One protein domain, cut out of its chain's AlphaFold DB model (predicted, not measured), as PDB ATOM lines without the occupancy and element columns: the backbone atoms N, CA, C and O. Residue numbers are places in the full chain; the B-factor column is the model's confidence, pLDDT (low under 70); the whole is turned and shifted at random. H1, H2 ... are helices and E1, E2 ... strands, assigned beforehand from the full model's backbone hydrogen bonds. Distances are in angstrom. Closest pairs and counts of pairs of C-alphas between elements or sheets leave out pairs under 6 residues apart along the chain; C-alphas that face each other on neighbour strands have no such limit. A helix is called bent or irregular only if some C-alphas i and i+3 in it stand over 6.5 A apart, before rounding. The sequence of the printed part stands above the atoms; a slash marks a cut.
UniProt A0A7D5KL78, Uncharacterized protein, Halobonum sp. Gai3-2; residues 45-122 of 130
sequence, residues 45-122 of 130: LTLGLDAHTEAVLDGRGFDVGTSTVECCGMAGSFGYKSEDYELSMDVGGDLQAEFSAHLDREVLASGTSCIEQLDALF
ATOM      1  N   LEU A  45     -15.785 384.599 -15.819       91.44
ATOM      2  CA  LEU A  45     -15.179 383.383 -15.264       91.44
ATOM      3  C   LEU A  45     -14.917 383.525 -13.759       91.44
ATOM      4  O   LEU A  45     -15.343 382.696 -12.962       91.44
ATOM      5  N   THR A  46     -14.315 384.644 -13.342       93.00
ATOM      6  CA  THR A  46     -14.032 384.932 -11.921       93.00
ATOM      7  C   THR A  46     -15.300 384.935 -11.060       93.00
ATOM      8  O   THR A  46     -15.262 384.581  -9.882       93.00
ATOM      9  N   LEU A  47     -16.428 385.366 -11.630       93.75
ATOM     10  CA  LEU A  47     -17.714 385.437 -10.940       93.75
ATOM     11  C   LEU A  47     -18.583 384.182 -11.143       93.75
ATOM     12  O   LEU A  47     -19.670 384.126 -10.570       93.75
ATOM     13  N   GLY A  48     -18.137 383.205 -11.940       91.19
ATOM     14  CA  GLY A  48     -18.919 382.023 -12.319       91.19
ATOM     15  C   GLY A  48     -20.197 382.361 -13.096       91.19
ATOM     16  O   GLY A  48     -21.244 381.763 -12.860       91.19
ATOM     17  N   LEU A  49     -20.145 383.388 -13.949       91.62
ATOM     18  CA  LEU A  49     -21.288 383.904 -14.718       91.62
ATOM     19  C   LEU A  49     -21.271 383.487 -16.195       91.62
ATOM     20  O   LEU A  49     -22.225 383.770 -16.919       91.62
ATOM     21  N   ASP A  50     -20.206 382.841 -16.649       90.69
ATOM     22  CA  ASP A  50     -20.017 382.310 -18.001       90.69
ATOM     23  C   ASP A  50     -21.107 381.296 -18.390       90.69
ATOM     24  O   ASP A  50     -21.675 381.394 -19.482       90.69
ATOM     25  N   ALA A  51     -21.521 380.443 -17.448       90.50
ATOM     26  CA  ALA A  51     -22.596 379.466 -17.638       90.50
ATOM     27  C   ALA A  51     -23.941 380.092 -18.058       90.50
ATOM     28  O   ALA A  51     -24.778 379.430 -18.674       90.50
ATOM     29  N   HIS A  52     -24.184 381.372 -17.750       92.56
ATOM     30  CA  HIS A  52     -25.400 382.053 -18.196       92.56
ATOM     31  C   HIS A  52     -25.401 382.311 -19.702       92.56
ATOM     32  O   HIS A  52     -26.449 382.174 -20.332       92.56
ATOM     33  N   THR A  53     -24.255 382.673 -20.279       89.69
ATOM     34  CA  THR A  53     -24.122 382.863 -21.729       89.69
ATOM     35  C   THR A  53     -24.362 381.540 -22.447       89.69
ATOM     36  O   THR A  53     -25.180 381.485 -23.365       89.69
ATOM     37  N   GLU A  54     -23.725 380.468 -21.973       90.19
ATOM     38  CA  GLU A  54     -23.893 379.119 -22.520       90.19
ATOM     39  C   GLU A  54     -25.357 378.671 -22.462       90.19
ATOM     40  O   GLU A  54     -25.934 378.337 -23.493       90.19
ATOM     41  N   ALA A  55     -26.009 378.781 -21.300       91.25
ATOM     42  CA  ALA A  55     -27.412 378.394 -21.138       91.25
ATOM     43  C   ALA A  55     -28.373 379.177 -22.055       91.25
ATOM     44  O   ALA A  55     -29.387 378.649 -22.511       91.25
ATOM     45  N   VAL A  56     -28.083 380.452 -22.324       91.69
ATOM     46  CA  VAL A  56     -28.910 381.319 -23.180       91.69
ATOM     47  C   VAL A  56     -28.772 380.964 -24.663       91.69
ATOM     48  O   VAL A  56     -29.748 381.103 -25.412       91.69
ATOM     49  N   LEU A  57     -27.582 380.545 -25.089       89.44
ATOM     50  CA  LEU A  57     -27.294 380.107 -26.453       89.44
ATOM     51  C   LEU A  57     -27.786 378.673 -26.690       89.44
ATOM     52  O   LEU A  57     -28.485 378.426 -27.671       89.44
ATOM     53  N   ASP A  58     -27.532 377.762 -25.752       89.25
ATOM     54  CA  ASP A  58     -28.059 376.392 -25.779       89.25
ATOM     55  C   ASP A  58     -29.596 376.394 -25.802       89.25
ATOM     56  O   ASP A  58     -30.218 375.774 -26.661       89.25
ATOM     57  N   GLY A  59     -30.233 377.229 -24.971       91.19
ATOM     58  CA  GLY A  59     -31.688 377.413 -24.976       91.19
ATOM     59  C   GLY A  59     -32.263 378.000 -26.276       91.19
ATOM     60  O   GLY A  59     -33.479 377.974 -26.472       91.19
ATOM     61  N   ARG A  60     -31.415 378.532 -27.165       90.44
ATOM     62  CA  ARG A  60     -31.773 378.967 -28.527       90.44
ATOM     63  C   ARG A  60     -31.425 377.940 -29.610       90.44
ATOM     64  O   ARG A  60     -31.735 378.196 -30.769       90.44
ATOM     65  N   GLY A  61     -30.838 376.805 -29.242       89.88
ATOM     66  CA  GLY A  61     -30.485 375.720 -30.154       89.88
ATOM     67  C   GLY A  61     -29.119 375.867 -30.827       89.88
ATOM     68  O   GLY A  61     -28.901 375.221 -31.845       89.88
ATOM     69  N   PHE A  62     -28.209 376.698 -30.304       89.94
ATOM     70  CA  PHE A  62     -26.830 376.777 -30.808       89.94
ATOM     71  C   PHE A  62     -25.987 375.586 -30.322       89.94
ATOM     72  O   PHE A  62     -26.121 375.138 -29.184       89.94
ATOM     73  N   ASP A  63     -25.065 375.103 -31.161       90.94
ATOM     74  CA  ASP A  63     -24.016 374.159 -30.748       90.94
ATOM     75  C   ASP A  63     -22.864 374.967 -30.146       90.94
ATOM     76  O   ASP A  63     -21.938 375.370 -30.848       90.94
ATOM     77  N   VAL A  64     -22.952 375.252 -28.849       91.12
ATOM     78  CA  VAL A  64     -21.969 376.091 -28.157       91.12
ATOM     79  C   VAL A  64     -20.808 375.248 -27.661       91.12
ATOM     80  O   VAL A  64     -20.996 374.233 -26.994       91.12
ATOM     81  N   GLY A  65     -19.600 375.713 -27.950       91.25
ATOM     82  CA  GLY A  65     -18.395 375.286 -27.275       91.25
ATOM     83  C   GLY A  65     -17.714 376.456 -26.566       91.25
ATOM     84  O   GLY A  65     -17.282 377.386 -27.229       91.25
ATOM     85  N   THR A  66     -17.595 376.416 -25.240       92.31
ATOM     86  CA  THR A  66     -16.859 377.394 -24.422       92.31
ATOM     87  C   THR A  66     -15.359 377.080 -24.316       92.31
ATOM     88  O   THR A  66     -14.985 375.994 -23.881       92.31
ATOM     89  N   SER A  67     -14.508 378.034 -24.699       94.06
ATOM     90  CA  SER A  67     -13.047 377.963 -24.568       94.06
ATOM     91  C   SER A  67     -12.622 377.670 -23.130       94.06
ATOM     92  O   SER A  67     -13.205 378.183 -22.173       94.06
ATOM     93  N   THR A  68     -11.565 376.878 -22.991       93.56
ATOM     94  CA  THR A  68     -10.927 376.575 -21.701       93.56
ATOM     95  C   THR A  68      -9.915 377.634 -21.260       93.56
ATOM     96  O   THR A  68      -9.460 377.616 -20.115       93.56
ATOM     97  N   VAL A  69      -9.567 378.573 -22.142       94.56
ATOM     98  CA  VAL A  69      -8.631 379.663 -21.861       94.56
ATOM     99  C   VAL A  69      -9.293 380.722 -20.982       94.56
ATOM    100  O   VAL A  69     -10.362 381.244 -21.290       94.56
ATOM    101  N   GLU A  70      -8.617 381.089 -19.892       92.50
ATOM    102  CA  GLU A  70      -9.165 382.002 -18.881       92.50
ATOM    103  C   GLU A  70      -8.951 383.496 -19.197       92.50
ATOM    104  O   GLU A  70      -9.570 384.370 -18.578       92.50
ATOM    105  N   CYS A  71      -8.054 383.819 -20.134       93.75
ATOM    106  CA  CYS A  71      -7.717 385.194 -20.497       93.75
ATOM    107  C   CYS A  71      -7.283 385.302 -21.960       93.75
ATOM    108  O   CYS A  71      -6.440 384.542 -22.417       93.75
ATOM    109  N   CYS A  72      -7.785 386.315 -22.665       93.75
ATOM    110  CA  CYS A  72      -7.366 386.626 -24.031       93.75
ATOM    111  C   CYS A  72      -5.995 387.325 -24.120       93.75
ATOM    112  O   CYS A  72      -5.449 387.435 -25.205       93.75
ATOM    113  N   GLY A  73      -5.447 387.825 -23.006       93.56
ATOM    114  CA  GLY A  73      -4.189 388.586 -22.968       93.56
ATOM    115  C   GLY A  73      -4.359 390.083 -22.700       93.56
ATOM    116  O   GLY A  73      -3.436 390.716 -22.202       93.56
ATOM    117  N   MET A  74      -5.560 390.646 -22.889       92.88
ATOM    118  CA  MET A  74      -5.758 392.100 -22.770       92.88
ATOM    119  C   MET A  74      -5.927 392.640 -21.345       92.88
ATOM    120  O   MET A  74      -5.640 393.815 -21.123       92.88
ATOM    121  N   ALA A  75      -6.404 391.819 -20.399       85.50
ATOM    122  CA  ALA A  75      -6.642 392.120 -18.974       85.50
ATOM    123  C   ALA A  75      -6.572 393.620 -18.571       85.50
ATOM    124  O   ALA A  75      -5.583 394.107 -18.016       85.50
ATOM    125  N   GLY A  76      -7.646 394.376 -18.827       79.19
ATOM    126  CA  GLY A  76      -7.700 395.812 -18.536       79.19
ATOM    127  C   GLY A  76      -6.893 396.650 -19.532       79.19
ATOM    128  O   GLY A  76      -7.113 396.562 -20.733       79.19
ATOM    129  N   SER A  77      -6.002 397.520 -19.038       81.50
ATOM    130  CA  SER A  77      -5.127 398.337 -19.898       81.50
ATOM    131  C   SER A  77      -3.799 397.663 -20.245       81.50
ATOM    132  O   SER A  77      -2.991 398.264 -20.947       81.50
ATOM    133  N   PHE A  78      -3.560 396.456 -19.724       86.94
ATOM    134  CA  PHE A  78      -2.302 395.733 -19.869       86.94
ATOM    135  C   PHE A  78      -1.948 395.525 -21.345       86.94
ATOM    136  O   PHE A  78      -0.942 396.064 -21.795       86.94
ATOM    137  N   GLY A  79      -2.822 394.882 -22.122       81.94
ATOM    138  CA  GLY A  79      -2.520 394.559 -23.522       81.94
ATOM    139  C   GLY A  79      -2.475 395.755 -24.482       81.94
ATOM    140  O   GLY A  79      -1.988 395.632 -25.599       81.94
ATOM    141  N   TYR A  80      -2.909 396.945 -24.047       86.81
ATOM    142  CA  TYR A  80      -2.802 398.172 -24.850       86.81
ATOM    143  C   TYR A  80      -1.455 398.892 -24.701       86.81
ATOM    144  O   TYR A  80      -1.176 399.837 -25.445       86.81
ATOM    145  N   LYS A  81      -0.623 398.520 -23.723       91.12
ATOM    146  CA  LYS A  81       0.688 399.150 -23.534       91.12
ATOM    147  C   LYS A  81       1.692 398.547 -24.500       91.12
ATOM    148  O   LYS A  81       1.832 397.335 -24.587       91.12
ATOM    149  N   SER A  82       2.472 399.401 -25.156       92.75
ATOM    150  CA  SER A  82       3.521 398.954 -26.076       92.75
ATOM    151  C   SER A  82       4.567 398.055 -25.411       92.75
ATOM    152  O   SER A  82       5.146 397.210 -26.078       92.75
ATOM    153  N   GLU A  83       4.820 398.249 -24.114       94.25
ATOM    154  CA  GLU A  83       5.787 397.459 -23.338       94.25
ATOM    155  C   GLU A  83       5.303 396.029 -23.067       94.25
ATOM    156  O   GLU A  83       6.122 395.131 -22.903       94.25
ATOM    157  N   ASP A  84       3.984 395.832 -23.041       94.44
ATOM    158  CA  ASP A  84       3.331 394.569 -22.693       94.44
ATOM    159  C   ASP A  84       2.719 393.875 -23.928       94.44
ATOM    160  O   ASP A  84       2.226 392.755 -23.820       94.44
ATOM    161  N   TYR A  85       2.756 394.510 -25.106       92.69
ATOM    162  CA  TYR A  85       2.083 394.032 -26.319       92.69
ATOM    163  C   TYR A  85       2.518 392.622 -26.733       92.69
ATOM    164  O   TYR A  85       1.668 391.773 -26.977       92.69
ATOM    165  N   GLU A  86       3.826 392.347 -26.775       94.62
ATOM    166  CA  GLU A  86       4.330 391.014 -27.139       94.62
ATOM    167  C   GLU A  86       3.826 389.946 -26.160       94.62
ATOM    168  O   GLU A  86       3.344 388.900 -26.579       94.62
ATOM    169  N   LEU A  87       3.829 390.253 -24.859       95.69
ATOM    170  CA  LEU A  87       3.315 389.345 -23.836       95.69
ATOM    171  C   LEU A  87       1.791 389.166 -23.933       95.69
ATOM    172  O   LEU A  87       1.291 388.063 -23.732       95.69
ATOM    173  N   SER A  88       1.044 390.220 -24.265       95.81
ATOM    174  CA  SER A  88      -0.397 390.137 -24.538       95.81
ATOM    175  C   SER A  88      -0.689 389.197 -25.706       95.81
ATOM    176  O   SER A  88      -1.585 388.359 -25.608       95.81
ATOM    177  N   MET A  89       0.088 389.299 -26.789       95.31
ATOM    178  CA  MET A  89      -0.037 388.424 -27.958       95.31
ATOM    179  C   MET A  89       0.334 386.977 -27.634       95.31
ATOM    180  O   MET A  89      -0.388 386.075 -28.049       95.31
ATOM    181  N   ASP A  90       1.397 386.754 -26.858       96.25
ATOM    182  CA  ASP A  90       1.799 385.415 -26.416       96.25
ATOM    183  C   ASP A  90       0.695 384.748 -25.583       96.25
ATOM    184  O   ASP A  90       0.341 383.599 -25.845       96.25
ATOM    185  N   VAL A  91       0.094 385.471 -24.629       95.50
ATOM    186  CA  VAL A  91      -1.043 384.963 -23.834       95.50
ATOM    187  C   VAL A  91      -2.261 384.694 -24.721       95.50
ATOM    188  O   VAL A  91      -2.919 383.666 -24.579       95.50
ATOM    189  N   GLY A  92      -2.559 385.587 -25.668       95.38
ATOM    190  CA  GLY A  92      -3.638 385.391 -26.635       95.38
ATOM    191  C   GLY A  92      -3.412 384.220 -27.598       95.38
ATOM    192  O   GLY A  92      -4.376 383.692 -28.155       95.38
ATOM    193  N   GLY A  93      -2.166 383.773 -27.766       95.75
ATOM    194  CA  GLY A  93      -1.798 382.643 -28.615       95.75
ATOM    195  C   GLY A  93      -2.468 381.330 -28.205       95.75
ATOM    196  O   GLY A  93      -2.840 380.547 -29.078       95.75
ATOM    197  N   ASP A  94      -2.711 381.114 -26.910       95.56
ATOM    198  CA  ASP A  94      -3.430 379.929 -26.424       95.56
ATOM    199  C   ASP A  94      -4.876 379.908 -26.942       95.56
ATOM    200  O   ASP A  94      -5.359 378.888 -27.441       95.56
ATOM    201  N   LEU A  95      -5.546 381.065 -26.906       94.06
ATOM    202  CA  LEU A  95      -6.904 381.227 -27.423       94.06
ATOM    203  C   LEU A  95      -6.942 381.070 -28.950       94.06
ATOM    204  O   LEU A  95      -7.833 380.411 -29.492       94.06
ATOM    205  N   GLN A  96      -5.951 381.631 -29.647       94.25
ATOM    206  CA  GLN A  96      -5.804 381.466 -31.093       94.25
ATOM    207  C   GLN A  96      -5.622 379.990 -31.468       94.25
ATOM    208  O   GLN A  96      -6.255 379.521 -32.415       94.25
ATOM    209  N   ALA A  97      -4.783 379.253 -30.740       94.50
ATOM    210  CA  ALA A  97      -4.526 377.838 -30.985       94.50
ATOM    211  C   ALA A  97      -5.784 376.985 -30.769       94.50
ATOM    212  O   ALA A  97      -6.094 376.140 -31.613       94.50
ATOM    213  N   GLU A  98      -6.533 377.233 -29.690       94.38
ATOM    214  CA  GLU A  98      -7.786 376.529 -29.401       94.38
ATOM    215  C   GLU A  98      -8.826 376.763 -30.506       94.38
ATOM    216  O   GLU A  98      -9.373 375.808 -31.057       94.38
ATOM    217  N   PHE A  99      -9.057 378.012 -30.914       91.88
ATOM    218  CA  PHE A  99     -10.043 378.331 -31.955       91.88
ATOM    219  C   PHE A  99      -9.594 377.943 -33.368       91.88
ATOM    220  O   PHE A  99     -10.418 377.521 -34.179       91.88
ATOM    221  N   SER A 100      -8.292 377.976 -33.663       90.88
ATOM    222  CA  SER A 100      -7.758 377.505 -34.951       90.88
ATOM    223  C   SER A 100      -7.943 376.000 -35.163       90.88
ATOM    224  O   SER A 100      -7.913 375.532 -36.301       90.88
ATOM    225  N   ALA A 101      -8.161 375.224 -34.097       88.94
ATOM    226  CA  ALA A 101      -8.527 373.813 -34.199       88.94
ATOM    227  C   ALA A 101     -10.004 373.592 -34.596       88.94
ATOM    228  O   ALA A 101     -10.386 372.462 -34.906       88.94
ATOM    229  N   HIS A 102     -10.819 374.654 -34.618       85.31
ATOM    230  CA  HIS A 102     -12.275 374.619 -34.785       85.31
ATOM    231  C   HIS A 102     -12.779 375.676 -35.785       85.31
ATOM    232  O   HIS A 102     -13.755 376.381 -35.536       85.31
ATOM    233  N   LEU A 103     -12.122 375.775 -36.948       85.50
ATOM    234  CA  LEU A 103     -12.456 376.746 -38.008       85.50
ATOM    235  C   LEU A 103     -13.852 376.555 -38.632       85.50
ATOM    236  O   LEU A 103     -14.276 377.359 -39.459       85.50
ATOM    237  N   ASP A 104     -14.550 375.475 -38.291       85.12
ATOM    238  CA  ASP A 104     -15.934 375.206 -38.679       85.12
ATOM    239  C   ASP A 104     -16.973 375.938 -37.809       85.12
ATOM    240  O   ASP A 104     -18.161 375.896 -38.134       85.12
ATOM    241  N   ARG A 105     -16.545 376.609 -36.731       88.38
ATOM    242  CA  ARG A 105     -17.408 377.329 -35.784       88.38
ATOM    243  C   ARG A 105     -17.276 378.843 -35.925       88.38
ATOM    244  O   ARG A 105     -16.197 379.363 -36.197       88.38
ATOM    245  N   GLU A 106     -18.369 379.560 -35.687       89.12
ATOM    246  CA  GLU A 106     -18.342 381.017 -35.552       89.12
ATOM    247  C   GLU A 106     -17.795 381.412 -34.177       89.12
ATOM    248  O   GLU A 106     -18.124 380.779 -33.172       89.12
ATOM    249  N   VAL A 107     -16.952 382.443 -34.111       90.31
ATOM    250  CA  VAL A 107     -16.323 382.845 -32.851       90.31
ATOM    251  C   VAL A 107     -17.207 383.866 -32.141       90.31
ATOM    252  O   VAL A 107     -17.609 384.880 -32.702       90.31
ATOM    253  N   LEU A 108     -17.478 383.629 -30.869       90.75
ATOM    254  CA  LEU A 108     -18.172 384.545 -29.976       90.75
ATOM    255  C   LEU A 108     -17.228 384.906 -28.831       90.75
ATOM    256  O   LEU A 108     -16.584 384.038 -28.249       90.75
ATOM    257  N   ALA A 109     -17.160 386.179 -28.463       90.75
ATOM    258  CA  ALA A 109     -16.424 386.599 -27.281       90.75
ATOM    259  C   ALA A 109     -17.208 387.646 -26.510       90.75
ATOM    260  O   ALA A 109     -17.823 388.537 -27.095       90.75
ATOM    261  N   SER A 110     -17.170 387.564 -25.184       87.06
ATOM    262  CA  SER A 110     -17.764 388.596 -24.345       87.06
ATOM    263  C   SER A 110     -16.730 389.656 -23.955       87.06
ATOM    264  O   SER A 110     -15.665 389.370 -23.411       87.06
ATOM    265  N   GLY A 111     -17.078 390.917 -24.214       87.25
ATOM    266  CA  GLY A 111     -16.263 392.083 -23.870       87.25
ATOM    267  C   GLY A 111     -15.409 392.602 -25.028       87.25
ATOM    268  O   GLY A 111     -14.787 391.841 -25.762       87.25
ATOM    269  N   THR A 112     -15.351 393.929 -25.155       88.25
ATOM    270  CA  THR A 112     -14.666 394.622 -26.258       88.25
ATOM    271  C   THR A 112     -13.193 394.245 -26.369       88.25
ATOM    272  O   THR A 112     -12.724 393.998 -27.467       88.25
ATOM    273  N   SER A 113     -12.477 394.125 -25.248       91.25
ATOM    274  CA  SER A 113     -11.057 393.770 -25.273       91.25
ATOM    275  C   SER A 113     -10.802 392.344 -25.764       91.25
ATOM    276  O   SER A 113      -9.792 392.098 -26.408       91.25
ATOM    277  N   CYS A 114     -11.700 391.396 -25.477       91.94
ATOM    278  CA  CYS A 114     -11.579 390.035 -26.004       91.94
ATOM    279  C   CYS A 114     -11.846 389.997 -27.510       91.94
ATOM    280  O   CYS A 114     -11.149 389.282 -28.220       91.94
ATOM    281  N   ILE A 115     -12.815 390.786 -27.988       90.00
ATOM    282  CA  ILE A 115     -13.115 390.926 -29.418       90.00
ATOM    283  C   ILE A 115     -11.918 391.543 -30.149       90.00
ATOM    284  O   ILE A 115     -11.400 390.925 -31.067       90.00
ATOM    285  N   GLU A 116     -11.408 392.688 -29.687       90.12
ATOM    286  CA  GLU A 116     -10.257 393.361 -30.314       90.12
ATOM    287  C   GLU A 116      -8.999 392.483 -30.336       90.12
ATOM    288  O   GLU A 116      -8.229 392.509 -31.293       90.12
ATOM    289  N   GLN A 117      -8.783 391.685 -29.290       93.12
ATOM    290  CA  GLN A 117      -7.670 390.742 -29.255       93.12
ATOM    291  C   GLN A 117      -7.850 389.604 -30.257       93.12
ATOM    292  O   GLN A 117      -6.887 389.217 -30.910       93.12
ATOM    293  N   LEU A 118      -9.061 389.064 -30.392       91.31
ATOM    294  CA  LEU A 118      -9.357 388.046 -31.398       91.31
ATOM    295  C   LEU A 118      -9.229 388.609 -32.818       91.31
ATOM    296  O   LEU A 118      -8.625 387.942 -33.649       91.31
ATOM    297  N   ASP A 119      -9.677 389.843 -33.063       89.62
ATOM    298  CA  ASP A 119      -9.450 390.557 -34.329       89.62
ATOM    299  C   ASP A 119      -7.947 390.729 -34.615       89.62
ATOM    300  O   ASP A 119      -7.502 390.638 -35.753       89.62
ATOM    301  N   ALA A 120      -7.130 390.976 -33.586       90.75
ATOM    302  CA  ALA A 120      -5.680 391.081 -33.747       90.75
ATOM    303  C   ALA A 120      -5.001 389.719 -33.988       90.75
ATOM    304  O   ALA A 120      -3.942 389.661 -34.617       90.75
ATOM    305  N   LEU A 121      -5.574 388.633 -33.464       91.44
ATOM    306  CA  LEU A 121      -5.050 387.271 -33.593       91.44
ATOM    307  C   LEU A 121      -5.486 386.594 -34.896       91.44
ATOM    308  O   LEU A 121      -4.754 385.754 -35.415       91.44
ATOM    309  N   PHE A 122      -6.659 386.908 -35.429       87.56
ATOM    310  CA  PHE A 122      -7.182 386.306 -36.650       87.56
ATOM    311  C   PHE A 122      -7.229 387.348 -37.769       87.56
ATOM    312  O   PHE A 122      -7.827 388.401 -37.605       87.56
TER     313      PHE A 122
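Overview. This is residues 45 to 122 of the 130 residues of an uncharacterized protein of Halobonum sp. Gai3-2 (UniProt A0A7D5KL78). Helix H2 and the shorter H3 pack about perpendicular to each other, with H3 the element nearest the middle of the domain, while H1 and strand E1 fold back on each other as a thin arm at one end. Strand E2 lies between the two ends, and residues 56 to 61 stick out free from the arm. The printed part has 78 residues with three named helices and two named strands in the order H1, E1, H2, E2, H3; it is mostly helix, and the strands pair with no named strand. It is compact, with a radius of gyration of the C-alphas of 13.3 A and spans of 42 by 29 by 17 A.

Along the chain. Find C-alpha 85 at (2.083, 394.032, -26.319); from there H2 runs 21.1 A to residue 100, with a kink of 36 degrees near residue 94. It is neither bent nor irregular, but only just: C-alphas 91 and 94 are 6.1 A apart. H3, residues 112 to 121, runs 14.2 A to C-alpha 121 at (-5.050, 387.271, -33.593). E2 is residues 106 to 109, 10.2 A, and E1 is residues 63 to 66, 10.1 A. H1 begins at C-alpha 50, (-20.017, 382.310, -18.001), and runs 12.7 A to residue 58.

Arrangement. Look at residues 89 to 96 of H2, which alone touch H3; the closest C-alphas, of Gln 96 and Leu 121, are 6.4 A apart, and the lines stand at 80 degrees, about perpendicular. E1 and E2 are near each other. The closest C-alphas of H1 and E1, of Asp 58 and Val 64, are 6.5 A apart. H1 is apart from H2, E2 and H3. Every O i to N i+4 pair is within hydrogen-bond range in H1 and H3, and 10 of 12 in H2.

Size, cuts and confidence. C-alphas 61 and 83 are the two farthest apart, 42.8 A. The link from E1 to H2 is long, with 18 residues; the others are tight. The printed part has no cut, and no printed residue is under 70 in pLDDT.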